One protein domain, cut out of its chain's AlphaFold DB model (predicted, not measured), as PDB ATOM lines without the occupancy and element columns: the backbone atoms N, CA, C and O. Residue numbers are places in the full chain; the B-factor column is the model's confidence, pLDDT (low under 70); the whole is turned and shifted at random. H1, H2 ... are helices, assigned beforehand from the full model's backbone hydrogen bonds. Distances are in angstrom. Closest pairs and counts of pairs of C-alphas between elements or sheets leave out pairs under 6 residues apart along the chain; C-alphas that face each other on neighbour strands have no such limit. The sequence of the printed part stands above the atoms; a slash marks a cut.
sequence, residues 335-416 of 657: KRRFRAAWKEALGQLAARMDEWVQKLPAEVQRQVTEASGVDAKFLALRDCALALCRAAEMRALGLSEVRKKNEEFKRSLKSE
ATOM      1  N   LYS A 335      32.120  12.320  10.867       85.31
ATOM      2  CA  LYS A 335      33.023  11.895  11.955       85.31
ATOM      3  C   LYS A 335      34.453  12.395  11.740       85.31
ATOM      4  O   LYS A 335      35.112  12.781  12.702       85.31
ATOM      5  N   ARG A 336      34.951  12.430  10.497       85.38
ATOM      6  CA  ARG A 336      36.259  13.027  10.162       85.38
ATOM      7  C   ARG A 336      36.271  14.542  10.384       85.38
ATOM      8  O   ARG A 336      37.205  15.026  11.015       85.38
ATOM      9  N   ARG A 337      35.237  15.271   9.943       85.69
ATOM     10  CA  ARG A 337      35.083  16.718  10.203       85.69
ATOM     11  C   ARG A 337      35.008  17.023  11.702       85.69
ATOM     12  O   ARG A 337      35.731  17.894  12.167       85.69
ATOM     13  N   PHE A 338      34.228  16.259  12.466       87.38
ATOM     14  CA  PHE A 338      34.139  16.382  13.921       87.38
ATOM     15  C   PHE A 338      35.483  16.096  14.601       87.38
ATOM     16  O   PHE A 338      35.942  16.906  15.392       87.38
ATOM     17  N   ARG A 339      36.180  15.004  14.247       89.62
ATOM     18  CA  ARG A 339      37.530  14.707  14.772       89.62
ATOM     19  C   ARG A 339      38.557  15.793  14.419       89.62
ATOM     20  O   ARG A 339      39.478  16.009  15.203       89.62
ATOM     21  N   ALA A 340      38.424  16.459  13.270       86.62
ATOM     22  CA  ALA A 340      39.278  17.584  12.888       86.62
ATOM     23  C   ALA A 340      38.961  18.838  13.720       86.62
ATOM     24  O   ALA A 340      39.852  19.345  14.394       86.62
ATOM     25  N   ALA A 341      37.696  19.264  13.769       87.44
ATOM     26  CA  ALA A 341      37.247  20.403  14.574       87.44
ATOM     27  C   ALA A 341      37.504  20.203  16.080       87.44
ATOM     28  O   ALA A 341      37.847  21.145  16.781       87.44
ATOM     29  N   TRP A 342      37.414  18.967  16.581       85.69
ATOM     30  CA  TRP A 342      37.757  18.614  17.960       85.69
ATOM     31  C   TRP A 342      39.259  18.752  18.241       85.69
ATOM     32  O   TRP A 342      39.646  19.295  19.272       85.69
ATOM     33  N   LYS A 343      40.124  18.322  17.309       88.00
ATOM     34  CA  LYS A 343      41.574  18.568  17.400       88.00
ATOM     35  C   LYS A 343      41.909  20.056  17.327       88.00
ATOM     36  O   LYS A 343      42.788  20.505  18.054       88.00
ATOM     37  N   GLU A 344      41.210  20.811  16.486       88.44
ATOM     38  CA  GLU A 344      41.375  22.261  16.385       88.44
ATOM     39  C   GLU A 344      40.955  22.958  17.687       88.44
ATOM     40  O   GLU A 344      41.737  23.723  18.243       88.44
ATOM     41  N   ALA A 345      39.785  22.621  18.238       82.06
ATOM     42  CA  ALA A 345      39.303  23.143  19.515       82.06
ATOM     43  C   ALA A 345      40.244  22.798  20.684       82.06
ATOM     44  O   ALA A 345      40.525  23.663  21.512       82.06
ATOM     45  N   LEU A 346      40.797  21.579  20.730       79.00
ATOM     46  CA  LEU A 346      41.830  21.206  21.705       79.00
ATOM     47  C   LEU A 346      43.139  21.988  21.507       79.00
ATOM     48  O   LEU A 346      43.779  22.352  22.490       79.00
ATOM     49  N   GLY A 347      43.526  22.291  20.264       80.38
ATOM     50  CA  GLY A 347      44.679  23.146  19.958       80.38
ATOM     51  C   GLY A 347      44.470  24.601  20.391       80.38
ATOM     52  O   GLY A 347      45.343  25.188  21.027       80.38
ATOM     53  N   GLN A 348      43.288  25.164  20.124       84.25
ATOM     54  CA  GLN A 348      42.890  26.497  20.590       84.25
ATOM     55  C   GLN A 348      42.828  26.557  22.127       84.25
ATOM     56  O   GLN A 348      43.289  27.531  22.724       84.25
ATOM     57  N   LEU A 349      42.320  25.504  22.779       77.81
ATOM     58  CA  LEU A 349      42.298  25.372  24.238       77.81
ATOM     59  C   LEU A 349      43.716  25.309  24.819       77.81
ATOM     60  O   LEU A 349      44.008  26.045  25.756       77.81
ATOM     61  N   ALA A 350      44.612  24.502  24.239       76.06
ATOM     62  CA  ALA A 350      46.013  24.427  24.652       76.06
ATOM     63  C   ALA A 350      46.720  25.788  24.535       76.06
ATOM     64  O   ALA A 350      47.341  26.242  25.494       76.06
ATOM     65  N   ALA A 351      46.550  26.489  23.409       80.38
ATOM     66  CA  ALA A 351      47.119  27.822  23.207       80.38
ATOM     67  C   ALA A 351      46.592  28.853  24.226       80.38
ATOM     68  O   ALA A 351      47.362  29.668  24.734       80.38
ATOM     69  N   ARG A 352      45.299  28.798  24.581       81.31
ATOM     70  CA  ARG A 352      44.721  29.645  25.642       81.31
ATOM     71  C   ARG A 352      45.205  29.263  27.038       81.31
ATOM     72  O   ARG A 352      45.447  30.159  27.839       81.31
ATOM     73  N   MET A 353      45.396  27.975  27.330       75.44
ATOM     74  CA  MET A 353      46.028  27.553  28.581       75.44
ATOM     75  C   MET A 353      47.445  28.102  28.698       75.44
ATOM     76  O   MET A 353      47.784  28.636  29.745       75.44
ATOM     77  N   ASP A 354      48.250  28.029  27.640       77.50
ATOM     78  CA  ASP A 354      49.625  28.532  27.672       77.50
ATOM     79  C   ASP A 354      49.670  30.069  27.813       77.50
ATOM     80  O   ASP A 354      50.478  30.592  28.582       77.50
ATOM     81  N   GLU A 355      48.723  30.798  27.207       83.38
ATOM     82  CA  GLU A 355      48.512  32.238  27.444       83.38
ATOM     83  C   GLU A 355      48.111  32.559  28.902       83.38
ATOM     84  O   GLU A 355      48.461  33.616  29.433       83.38
ATOM     85  N   TRP A 356      47.363  31.677  29.572       80.25
ATOM     86  CA  TRP A 356      46.996  31.835  30.985       80.25
ATOM     87  C   TRP A 356      48.148  31.460  31.922       80.25
ATOM     88  O   TRP A 356      48.395  32.165  32.898       80.25
ATOM     89  N   VAL A 357      48.892  30.399  31.605       80.06
ATOM     90  CA  VAL A 357      50.041  29.900  32.375       80.06
ATOM     91  C   VAL A 357      51.193  30.910  32.377       80.06
ATOM     92  O   VAL A 357      51.812  31.114  33.417       80.06
ATOM     93  N   GLN A 358      51.406  31.643  31.278       79.88
ATOM     94  CA  GLN A 358      52.343  32.779  31.219       79.88
ATOM     95  C   GLN A 358      51.983  33.956  32.150       79.88
ATOM     96  O   GLN A 358      52.820  34.826  32.378       79.88
ATOM     97  N   LYS A 359      50.757  34.011  32.691       83.06
ATOM     98  CA  LYS A 359      50.294  35.068  33.612       83.06
ATOM     99  C   LYS A 359      50.329  34.631  35.083       83.06
ATOM    100  O   LYS A 359      49.901  35.388  35.955       83.06
ATOM    101  N   LEU A 360      50.810  33.418  35.366       82.56
ATOM    102  CA  LEU A 360      50.958  32.875  36.716       82.56
ATOM    103  C   LEU A 360      52.363  33.151  37.282       82.56
ATOM    104  O   LEU A 360      53.293  33.420  36.524       82.56
ATOM    105  N   PRO A 361      52.556  33.076  38.615       84.88
ATOM    106  CA  PRO A 361      53.888  33.152  39.213       84.88
ATOM    107  C   PRO A 361      54.809  32.058  38.659       84.88
ATOM    108  O   PRO A 361      54.381  30.913  38.528       84.88
ATOM    109  N   ALA A 362      56.080  32.390  38.410       82.94
ATOM    110  CA  ALA A 362      57.044  31.525  37.716       82.94
ATOM    111  C   ALA A 362      57.190  30.102  38.304       82.94
ATOM    112  O   ALA A 362      57.483  29.160  37.575       82.94
ATOM    113  N   GLU A 363      56.952  29.924  39.607       80.38
ATOM    114  CA  GLU A 363      56.974  28.611  40.266       80.38
ATOM    115  C   GLU A 363      55.790  27.720  39.842       80.38
ATOM    116  O   GLU A 363      55.974  26.557  39.491       80.38
ATOM    117  N   VAL A 364      54.580  28.292  39.791       80.12
ATOM    118  CA  VAL A 364      53.369  27.619  39.286       80.12
ATOM    119  C   VAL A 364      53.470  27.433  37.773       80.12
ATOM    120  O   VAL A 364      53.090  26.389  37.251       80.12
ATOM    121  N   GLN A 365      54.026  28.422  37.067       83.44
ATOM    122  CA  GLN A 365      54.296  28.328  35.636       83.44
ATOM    123  C   GLN A 365      55.171  27.106  35.328       83.44
ATOM    124  O   GLN A 365      54.784  26.308  34.480       83.44
ATOM    125  N   ARG A 366      56.284  26.913  36.056       83.25
ATOM    126  CA  ARG A 366      57.207  25.783  35.856       83.25
ATOM    127  C   ARG A 366      56.496  24.435  36.001       83.25
ATOM    128  O   ARG A 366      56.487  23.653  35.052       83.25
ATOM    129  N   GLN A 367      55.813  24.229  37.130       77.56
ATOM    130  CA  GLN A 367      55.093  22.987  37.453       77.56
ATOM    131  C   GLN A 367      53.994  22.645  36.431       77.56
ATOM    132  O   GLN A 367      53.715  21.475  36.182       77.56
ATOM    133  N   VAL A 368      53.382  23.652  35.796       80.00
ATOM    134  CA  VAL A 368      52.389  23.440  34.731       80.00
ATOM    135  C   VAL A 368      53.050  23.262  33.357       80.00
ATOM    136  O   VAL A 368      52.545  22.500  32.541       80.00
ATOM    137  N   THR A 369      54.196  23.891  33.076       79.12
ATOM    138  CA  THR A 369      54.946  23.645  31.826       79.12
ATOM    139  C   THR A 369      55.624  22.275  31.774       79.12
ATOM    140  O   THR A 369      55.807  21.742  30.684       79.12
ATOM    141  N   GLU A 370      55.948  21.683  32.926       83.56
ATOM    142  CA  GLU A 370      56.467  20.311  33.045       83.56
ATOM    143  C   GLU A 370      55.391  19.244  32.746       83.56
ATOM    144  O   GLU A 370      55.717  18.111  32.385       83.56
ATOM    145  N   ALA A 371      54.101  19.593  32.839       81.00
ATOM    146  CA  ALA A 371      52.990  18.679  32.587       81.00
ATOM    147  C   ALA A 371      52.723  18.471  31.081       81.00
ATOM    148  O   ALA A 371      52.366  19.395  30.340       81.00
ATOM    149  N   SER A 372      52.837  17.222  30.620       79.38
ATOM    150  CA  SER A 372      52.618  16.845  29.222       79.38
ATOM    151  C   SER A 372      51.129  16.659  28.889       79.38
ATOM    152  O   SER A 372      50.478  15.700  29.296       79.38
ATOM    153  N   GLY A 373      50.593  17.576  28.079       79.88
ATOM    154  CA  GLY A 373      49.212  17.532  27.582       79.88
ATOM    155  C   GLY A 373      48.214  18.380  28.384       79.88
ATOM    156  O   GLY A 373      48.460  18.780  29.518       79.88
ATOM    157  N   VAL A 374      47.074  18.674  27.755       77.38
ATOM    158  CA  VAL A 374      46.043  19.610  28.251       77.38
ATOM    159  C   VAL A 374      45.483  19.181  29.612       77.38
ATOM    160  O   VAL A 374      45.464  19.975  30.552       77.38
ATOM    161  N   ASP A 375      45.097  17.912  29.754       80.75
ATOM    162  CA  ASP A 375      44.486  17.401  30.986       80.75
ATOM    163  C   ASP A 375      45.480  17.390  32.159       80.75
ATOM    164  O   ASP A 375      45.134  17.764  33.280       80.75
ATOM    165  N   ALA A 376      46.747  17.047  31.894       81.19
ATOM    166  CA  ALA A 376      47.817  17.095  32.886       81.19
ATOM    167  C   ALA A 376      48.088  18.536  33.356       81.19
ATOM    168  O   ALA A 376      48.204  18.775  34.558       81.19
ATOM    169  N   LYS A 377      48.095  19.513  32.434       80.69
ATOM    170  CA  LYS A 377      48.189  20.943  32.771       80.69
ATOM    171  C   LYS A 377      47.019  21.407  33.646       80.69
ATOM    172  O   LYS A 377      47.236  22.151  34.600       80.69
ATOM    173  N   PHE A 378      45.790  20.954  33.378       82.56
ATOM    174  CA  PHE A 378      44.626  21.282  34.215       82.56
ATOM    175  C   PHE A 378      44.715  20.675  35.620       82.56
ATOM    176  O   PHE A 378      44.383  21.351  36.596       82.56
ATOM    177  N   LEU A 379      45.187  19.431  35.745       85.94
ATOM    178  CA  LEU A 379      45.407  18.787  37.042       85.94
ATOM    179  C   LEU A 379      46.505  19.505  37.842       85.94
ATOM    180  O   LEU A 379      46.277  19.844  39.001       85.94
ATOM    181  N   ALA A 380      47.635  19.839  37.210       83.69
ATOM    182  CA  ALA A 380      48.702  20.624  37.829       83.69
ATOM    183  C   ALA A 380      48.200  21.996  38.318       83.69
ATOM    184  O   ALA A 380      48.446  22.367  39.465       83.69
ATOM    185  N   LEU A 381      47.422  22.722  37.503       84.62
ATOM    186  CA  LEU A 381      46.801  23.998  37.889       84.62
ATOM    187  C   LEU A 381      45.857  23.858  39.093       84.62
ATOM    188  O   LEU A 381      45.914  24.674  40.016       84.62
ATOM    189  N   ARG A 382      45.003  22.825  39.102       88.06
ATOM    190  CA  ARG A 382      44.093  22.525  40.218       88.06
ATOM    191  C   ARG A 382      44.875  22.251  41.501       88.06
ATOM    192  O   ARG A 382      44.537  22.797  42.548       88.06
ATOM    193  N   ASP A 383      45.915  21.432  41.423       87.00
ATOM    194  CA  ASP A 383      46.654  20.983  42.602       87.00
ATOM    195  C   ASP A 383      47.570  22.092  43.148       87.00
ATOM    196  O   ASP A 383      47.650  22.269  44.365       87.00
ATOM    197  N   CYS A 384      48.111  22.954  42.276       86.44
ATOM    198  CA  CYS A 384      48.723  24.229  42.660       86.44
ATOM    199  C   CYS A 384      47.730  25.150  43.389       86.44
ATOM    200  O   CYS A 384      48.060  25.713  44.434       86.44
ATOM    201  N   ALA A 385      46.503  25.301  42.876       84.56
ATOM    202  CA  ALA A 385      45.479  26.126  43.516       84.56
ATOM    203  C   ALA A 385      45.086  25.579  44.902       84.56
ATOM    204  O   ALA A 385      45.024  26.340  45.866       84.56
ATOM    205  N   LEU A 386      44.909  24.260  45.035       89.25
ATOM    206  CA  LEU A 386      44.636  23.601  46.318       89.25
ATOM    207  C   LEU A 386      45.803  23.747  47.309       89.25
ATOM    208  O   LEU A 386      45.568  23.972  48.498       89.25
ATOM    209  N   ALA A 387      47.053  23.669  46.844       89.25
ATOM    210  CA  ALA A 387      48.233  23.921  47.671       89.25
ATOM    211  C   ALA A 387      48.289  25.380  48.164       89.25
ATOM    212  O   ALA A 387      48.534  25.620  49.347       89.25
ATOM    213  N   LEU A 388      47.990  26.352  47.295       87.75
ATOM    214  CA  LEU A 388      47.916  27.772  47.653       87.75
ATOM    215  C   LEU A 388      46.773  28.069  48.639       87.75
ATOM    216  O   LEU A 388      46.980  28.831  49.584       87.75
ATOM    217  N   CYS A 389      45.603  27.439  48.481       91.44
ATOM    218  CA  CYS A 389      44.505  27.527  49.448       91.44
ATOM    219  C   CYS A 389      44.925  27.000  50.828       91.44
ATOM    220  O   CYS A 389      44.819  27.732  51.809       91.44
ATOM    221  N   ARG A 390      45.508  25.795  50.902       91.69
ATOM    222  CA  ARG A 390      46.014  25.216  52.164       91.69
ATOM    223  C   ARG A 390      47.101  26.081  52.810       91.69
ATOM    224  O   ARG A 390      47.101  26.277  54.022       91.69
ATOM    225  N   ALA A 391      48.011  26.649  52.017       90.75
ATOM    226  CA  ALA A 391      49.030  27.573  52.517       90.75
ATOM    227  C   ALA A 391      48.414  28.874  53.072       90.75
ATOM    228  O   ALA A 391      48.867  29.388  54.099       90.75
ATOM    229  N   ALA A 392      47.359  29.394  52.434       90.81
ATOM    230  CA  ALA A 392      46.612  30.551  52.920       90.81
ATOM    231  C   ALA A 392      45.826  30.241  54.207       90.81
ATOM    232  O   ALA A 392      45.840  31.059  55.127       90.81
ATOM    233  N   GLU A 393      45.210  29.061  54.314       93.56
ATOM    234  CA  GLU A 393      44.530  28.567  55.520       93.56
ATOM    235  C   GLU A 393      45.504  28.441  56.698       93.56
ATOM    236  O   GLU A 393      45.277  29.039  57.750       93.56
ATOM    237  N   MET A 394      46.643  27.766  56.512       93.12
ATOM    238  CA  MET A 394      47.682  27.644  57.544       93.12
ATOM    239  C   MET A 394      48.234  29.012  57.972       93.12
ATOM    240  O   MET A 394      48.439  29.261  59.163       93.12
ATOM    241  N   ARG A 395      48.410  29.948  57.028       92.25
ATOM    242  CA  ARG A 395      48.812  31.329  57.335       92.25
ATOM    243  C   ARG A 395      47.722  32.098  58.089       92.25
ATOM    244  O   ARG A 395      48.049  32.878  58.983       92.25
ATOM    245  N   ALA A 396      46.447  31.887  57.770       93.12
ATOM    246  CA  ALA A 396      45.323  32.494  58.482       93.12
ATOM    247  C   ALA A 396      45.200  31.957  59.919       93.12
ATOM    248  O   ALA A 396      45.015  32.749  60.845       93.12
ATOM    249  N   LEU A 397      45.387  30.648  60.118       92.44
ATOM    250  CA  LEU A 397      45.444  30.014  61.437       92.44
ATOM    251  C   LEU A 397      46.598  30.583  62.275       92.44
ATOM    252  O   LEU A 397      46.349  31.088  63.371       92.44
ATOM    253  N   GLY A 398      47.821  30.633  61.733       93.56
ATOM    254  CA  GLY A 398      48.971  31.240  62.416       93.56
ATOM    255  C   GLY A 398      48.753  32.719  62.770       93.56
ATOM    256  O   GLY A 398      49.042  33.145  63.888       93.56
ATOM    257  N   LEU A 399      48.153  33.510  61.872       92.25
ATOM    258  CA  LEU A 399      47.772  34.899  62.169       92.25
ATOM    259  C   LEU A 399      46.678  35.004  63.246       92.25
ATOM    260  O   LEU A 399      46.676  35.969  64.011       92.25
ATOM    261  N   SER A 400      45.759  34.037  63.338       93.38
ATOM    262  CA  SER A 400      44.746  33.987  64.402       93.38
ATOM    263  C   SER A 400      45.366  33.667  65.769       93.38
ATOM    264  O   SER A 400      45.027  34.314  66.761       93.38
ATOM    265  N   GLU A 401      46.351  32.767  65.816       94.69
ATOM    266  CA  GLU A 401      47.086  32.421  67.034       94.69
ATOM    267  C   GLU A 401      47.960  33.592  67.514       94.69
ATOM    268  O   GLU A 401      47.936  33.951  68.691       94.69
ATOM    269  N   VAL A 402      48.667  34.263  66.596       93.44
ATOM    270  CA  VAL A 402      49.439  35.481  66.900       93.44
ATOM    271  C   VAL A 402      48.525  36.602  67.410       93.44
ATOM    272  O   VAL A 402      48.882  37.289  68.367       93.44
ATOM    273  N   ARG A 403      47.319  36.768  66.844       94.00
ATOM    274  CA  ARG A 403      46.308  37.705  67.372       94.00
ATOM    275  C   ARG A 403      45.847  37.320  68.779       94.00
ATOM    276  O   ARG A 403      45.777  38.200  69.631       94.00
ATOM    277  N   LYS A 404      45.587  36.034  69.047       95.69
ATOM    278  CA  LYS A 404      45.220  35.539  70.384       95.69
ATOM    279  C   LYS A 404      46.304  35.879  71.416       95.69
ATOM    280  O   LYS A 404      45.991  36.533  72.408       95.69
ATOM    281  N   LYS A 405      47.571  35.553  71.124       94.88
ATOM    282  CA  LYS A 405      48.730  35.864  71.985       94.88
ATOM    283  C   LYS A 405      48.928  37.372  72.191       94.88
ATOM    284  O   LYS A 405      49.264  37.807  73.287       94.88
ATOM    285  N   ASN A 406      48.666  38.191  71.168       95.12
ATOM    286  CA  ASN A 406      48.717  39.654  71.268       95.12
ATOM    287  C   ASN A 406      47.617  40.211  72.197       95.12
ATOM    288  O   ASN A 406      47.895  41.071  73.029       95.12
ATOM    289  N   GLU A 407      46.386  39.695  72.117       95.62
ATOM    290  CA  GLU A 407      45.312  40.067  73.053       95.62
ATOM    291  C   GLU A 407      45.545  39.531  74.475       95.62
ATOM    292  O   GLU A 407      45.162  40.182  75.444       95.62
ATOM    293  N   GLU A 408      46.213  38.388  74.635       95.50
ATOM    294  CA  GLU A 408      46.664  37.887  75.940       95.50
ATOM    295  C   GLU A 408      47.731  38.808  76.551       95.50
ATOM    296  O   GLU A 408      47.563  39.247  77.689       95.50
ATOM    297  N   PHE A 409      48.734  39.224  75.774       94.00
ATOM    298  CA  PHE A 409      49.736  40.211  76.197       94.00
ATOM    299  C   PHE A 409      49.117  41.583  76.540       94.00
ATOM    300  O   PHE A 409      49.458  42.203  77.545       94.00
ATOM    301  N   LYS A 410      48.130  42.052  75.765       95.88
ATOM    302  CA  LYS A 410      47.361  43.268  76.097       95.88
ATOM    303  C   LYS A 410      46.568  43.139  77.397       95.88
ATOM    304  O   LYS A 410      46.329  44.155  78.051       95.88
ATOM    305  N   ARG A 411      46.117  41.935  77.770       95.00
ATOM    306  CA  ARG A 411      45.462  41.693  79.065       95.00
ATOM    307  C   ARG A 411      46.484  41.699  80.197       95.00
ATOM    308  O   ARG A 411      46.235  42.404  81.172       95.00
ATOM    309  N   SER A 412      47.623  41.011  80.050       94.81
ATOM    310  CA  SER A 412      48.671  40.986  81.083       94.81
ATOM    311  C   SER A 412      49.224  42.385  81.363       94.81
ATOM    312  O   SER A 412      49.236  42.804  82.519       94.81
ATOM    313  N   LEU A 413      49.532  43.158  80.315       96.12
ATOM    314  CA  LEU A 413      49.983  44.551  80.426       96.12
ATOM    315  C   LEU A 413      48.948  45.445  81.136       96.12
ATOM    316  O   LEU A 413      49.307  46.291  81.947       96.12
ATOM    317  N   LYS A 414      47.645  45.238  80.891       96.25
ATOM    318  CA  LYS A 414      46.571  45.978  81.584       96.25
ATOM    319  C   LYS A 414      46.398  45.570  83.049       96.25
ATOM    320  O   LYS A 414      45.993  46.409  83.850       96.25
ATOM    321  N   SER A 415      46.665  44.318  83.424       95.25
ATOM    322  CA  SER A 415      46.719  43.923  84.841       95.25
ATOM    323  C   SER A 415      47.973  44.450  85.540       95.25
ATOM    324  O   SER A 415      47.879  44.896  86.678       95.25
ATOM    325  N   GLU A 416      49.115  44.470  84.854       94.88
ATOM    326  CA  GLU A 416      50.377  45.003  85.371       94.88
ATOM    327  C   GLU A 416      50.307  46.521  85.583       94.88
ATOM    328  O   GLU A 416      50.636  47.000  86.667       94.88
TER     329      GLU A 416
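What this domain is: This is residues 335 to 416 of the 657 residues of an uncharacterized protein of Cystoisospora suis (UniProt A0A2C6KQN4). The model is a drawn-out zigzag of three helices: H1 runs in, the short H2 folds back, and the very long H3 runs on in roughly the direction of H1. The end part of H1, H2 and the early part of H3 gather in a small knot, from which residues 335 to 345 of H1 and residues 389 to 416 of H3 stick out at opposite ends as two arms that make the length. The printed part has 82 residues with three named helices, in the order H1, H2, H3, and no named strand; its class is all helix. The whole is extended, with a radius of gyration of the C-alphas of 22.8 A and spans of 82 by 24 by 16 A.

Where its parts are: Find C-alpha 335 at (33.023, 11.895, 11.955); from there H1, residues 335 to 357, runs 32.1 A to C-alpha 357 at (50.041, 29.900, 32.375). After a tight link of 4 residues comes H2, residues 362 to 369, only 10.1 A long. Another tight link of 4 residues leads to C-alpha 374 at (46.043, 19.610, 28.251), where H3 begins. H3, residues 374 to 416, runs 62.7 A to C-alpha 416 at (50.377, 45.003, 85.371).

How they stand to each other: Look first where H1 ends: H1 and H2 only just touch, with 3 pairs of C-alphas within 8 A, and H1 takes part with residue 357 alone. Their closest C-alphas are those of Val 357 and Gln 365, 5.6 A apart. The two form a helical hairpin, opposite ways at a shallow tilt of 17 degrees. H2 and H3 form a second helical hairpin, opposite ways at a shallow tilt of 29 degrees. They touch, H3 with residues 377 to 384 alone, and their closest C-alphas are those of Val 368 and Lys 377, 5.3 A apart. Now go back to residues 346 to 353 of H1, which alone touch H3, and there at residue 374 alone. The closest C-alphas are those of Ala 350 and Val 374, 6.0 A apart. H1 and H3 run the same way at a shallow tilt of 31 degrees. In H1, H2 and H3 every O i to N i+4 pair is within hydrogen-bond range.

The domain as a whole: Measure from C-alpha 336 to C-alpha 416 and you have the two farthest apart, 82.9 A. Without the stretches that stand free, the body has 43 residues and spans 28 by 18 by 15 A. The printed part has no cut, and neither link is long. The mean pLDDT of the printed part is 86.7, and no printed residue is under 70.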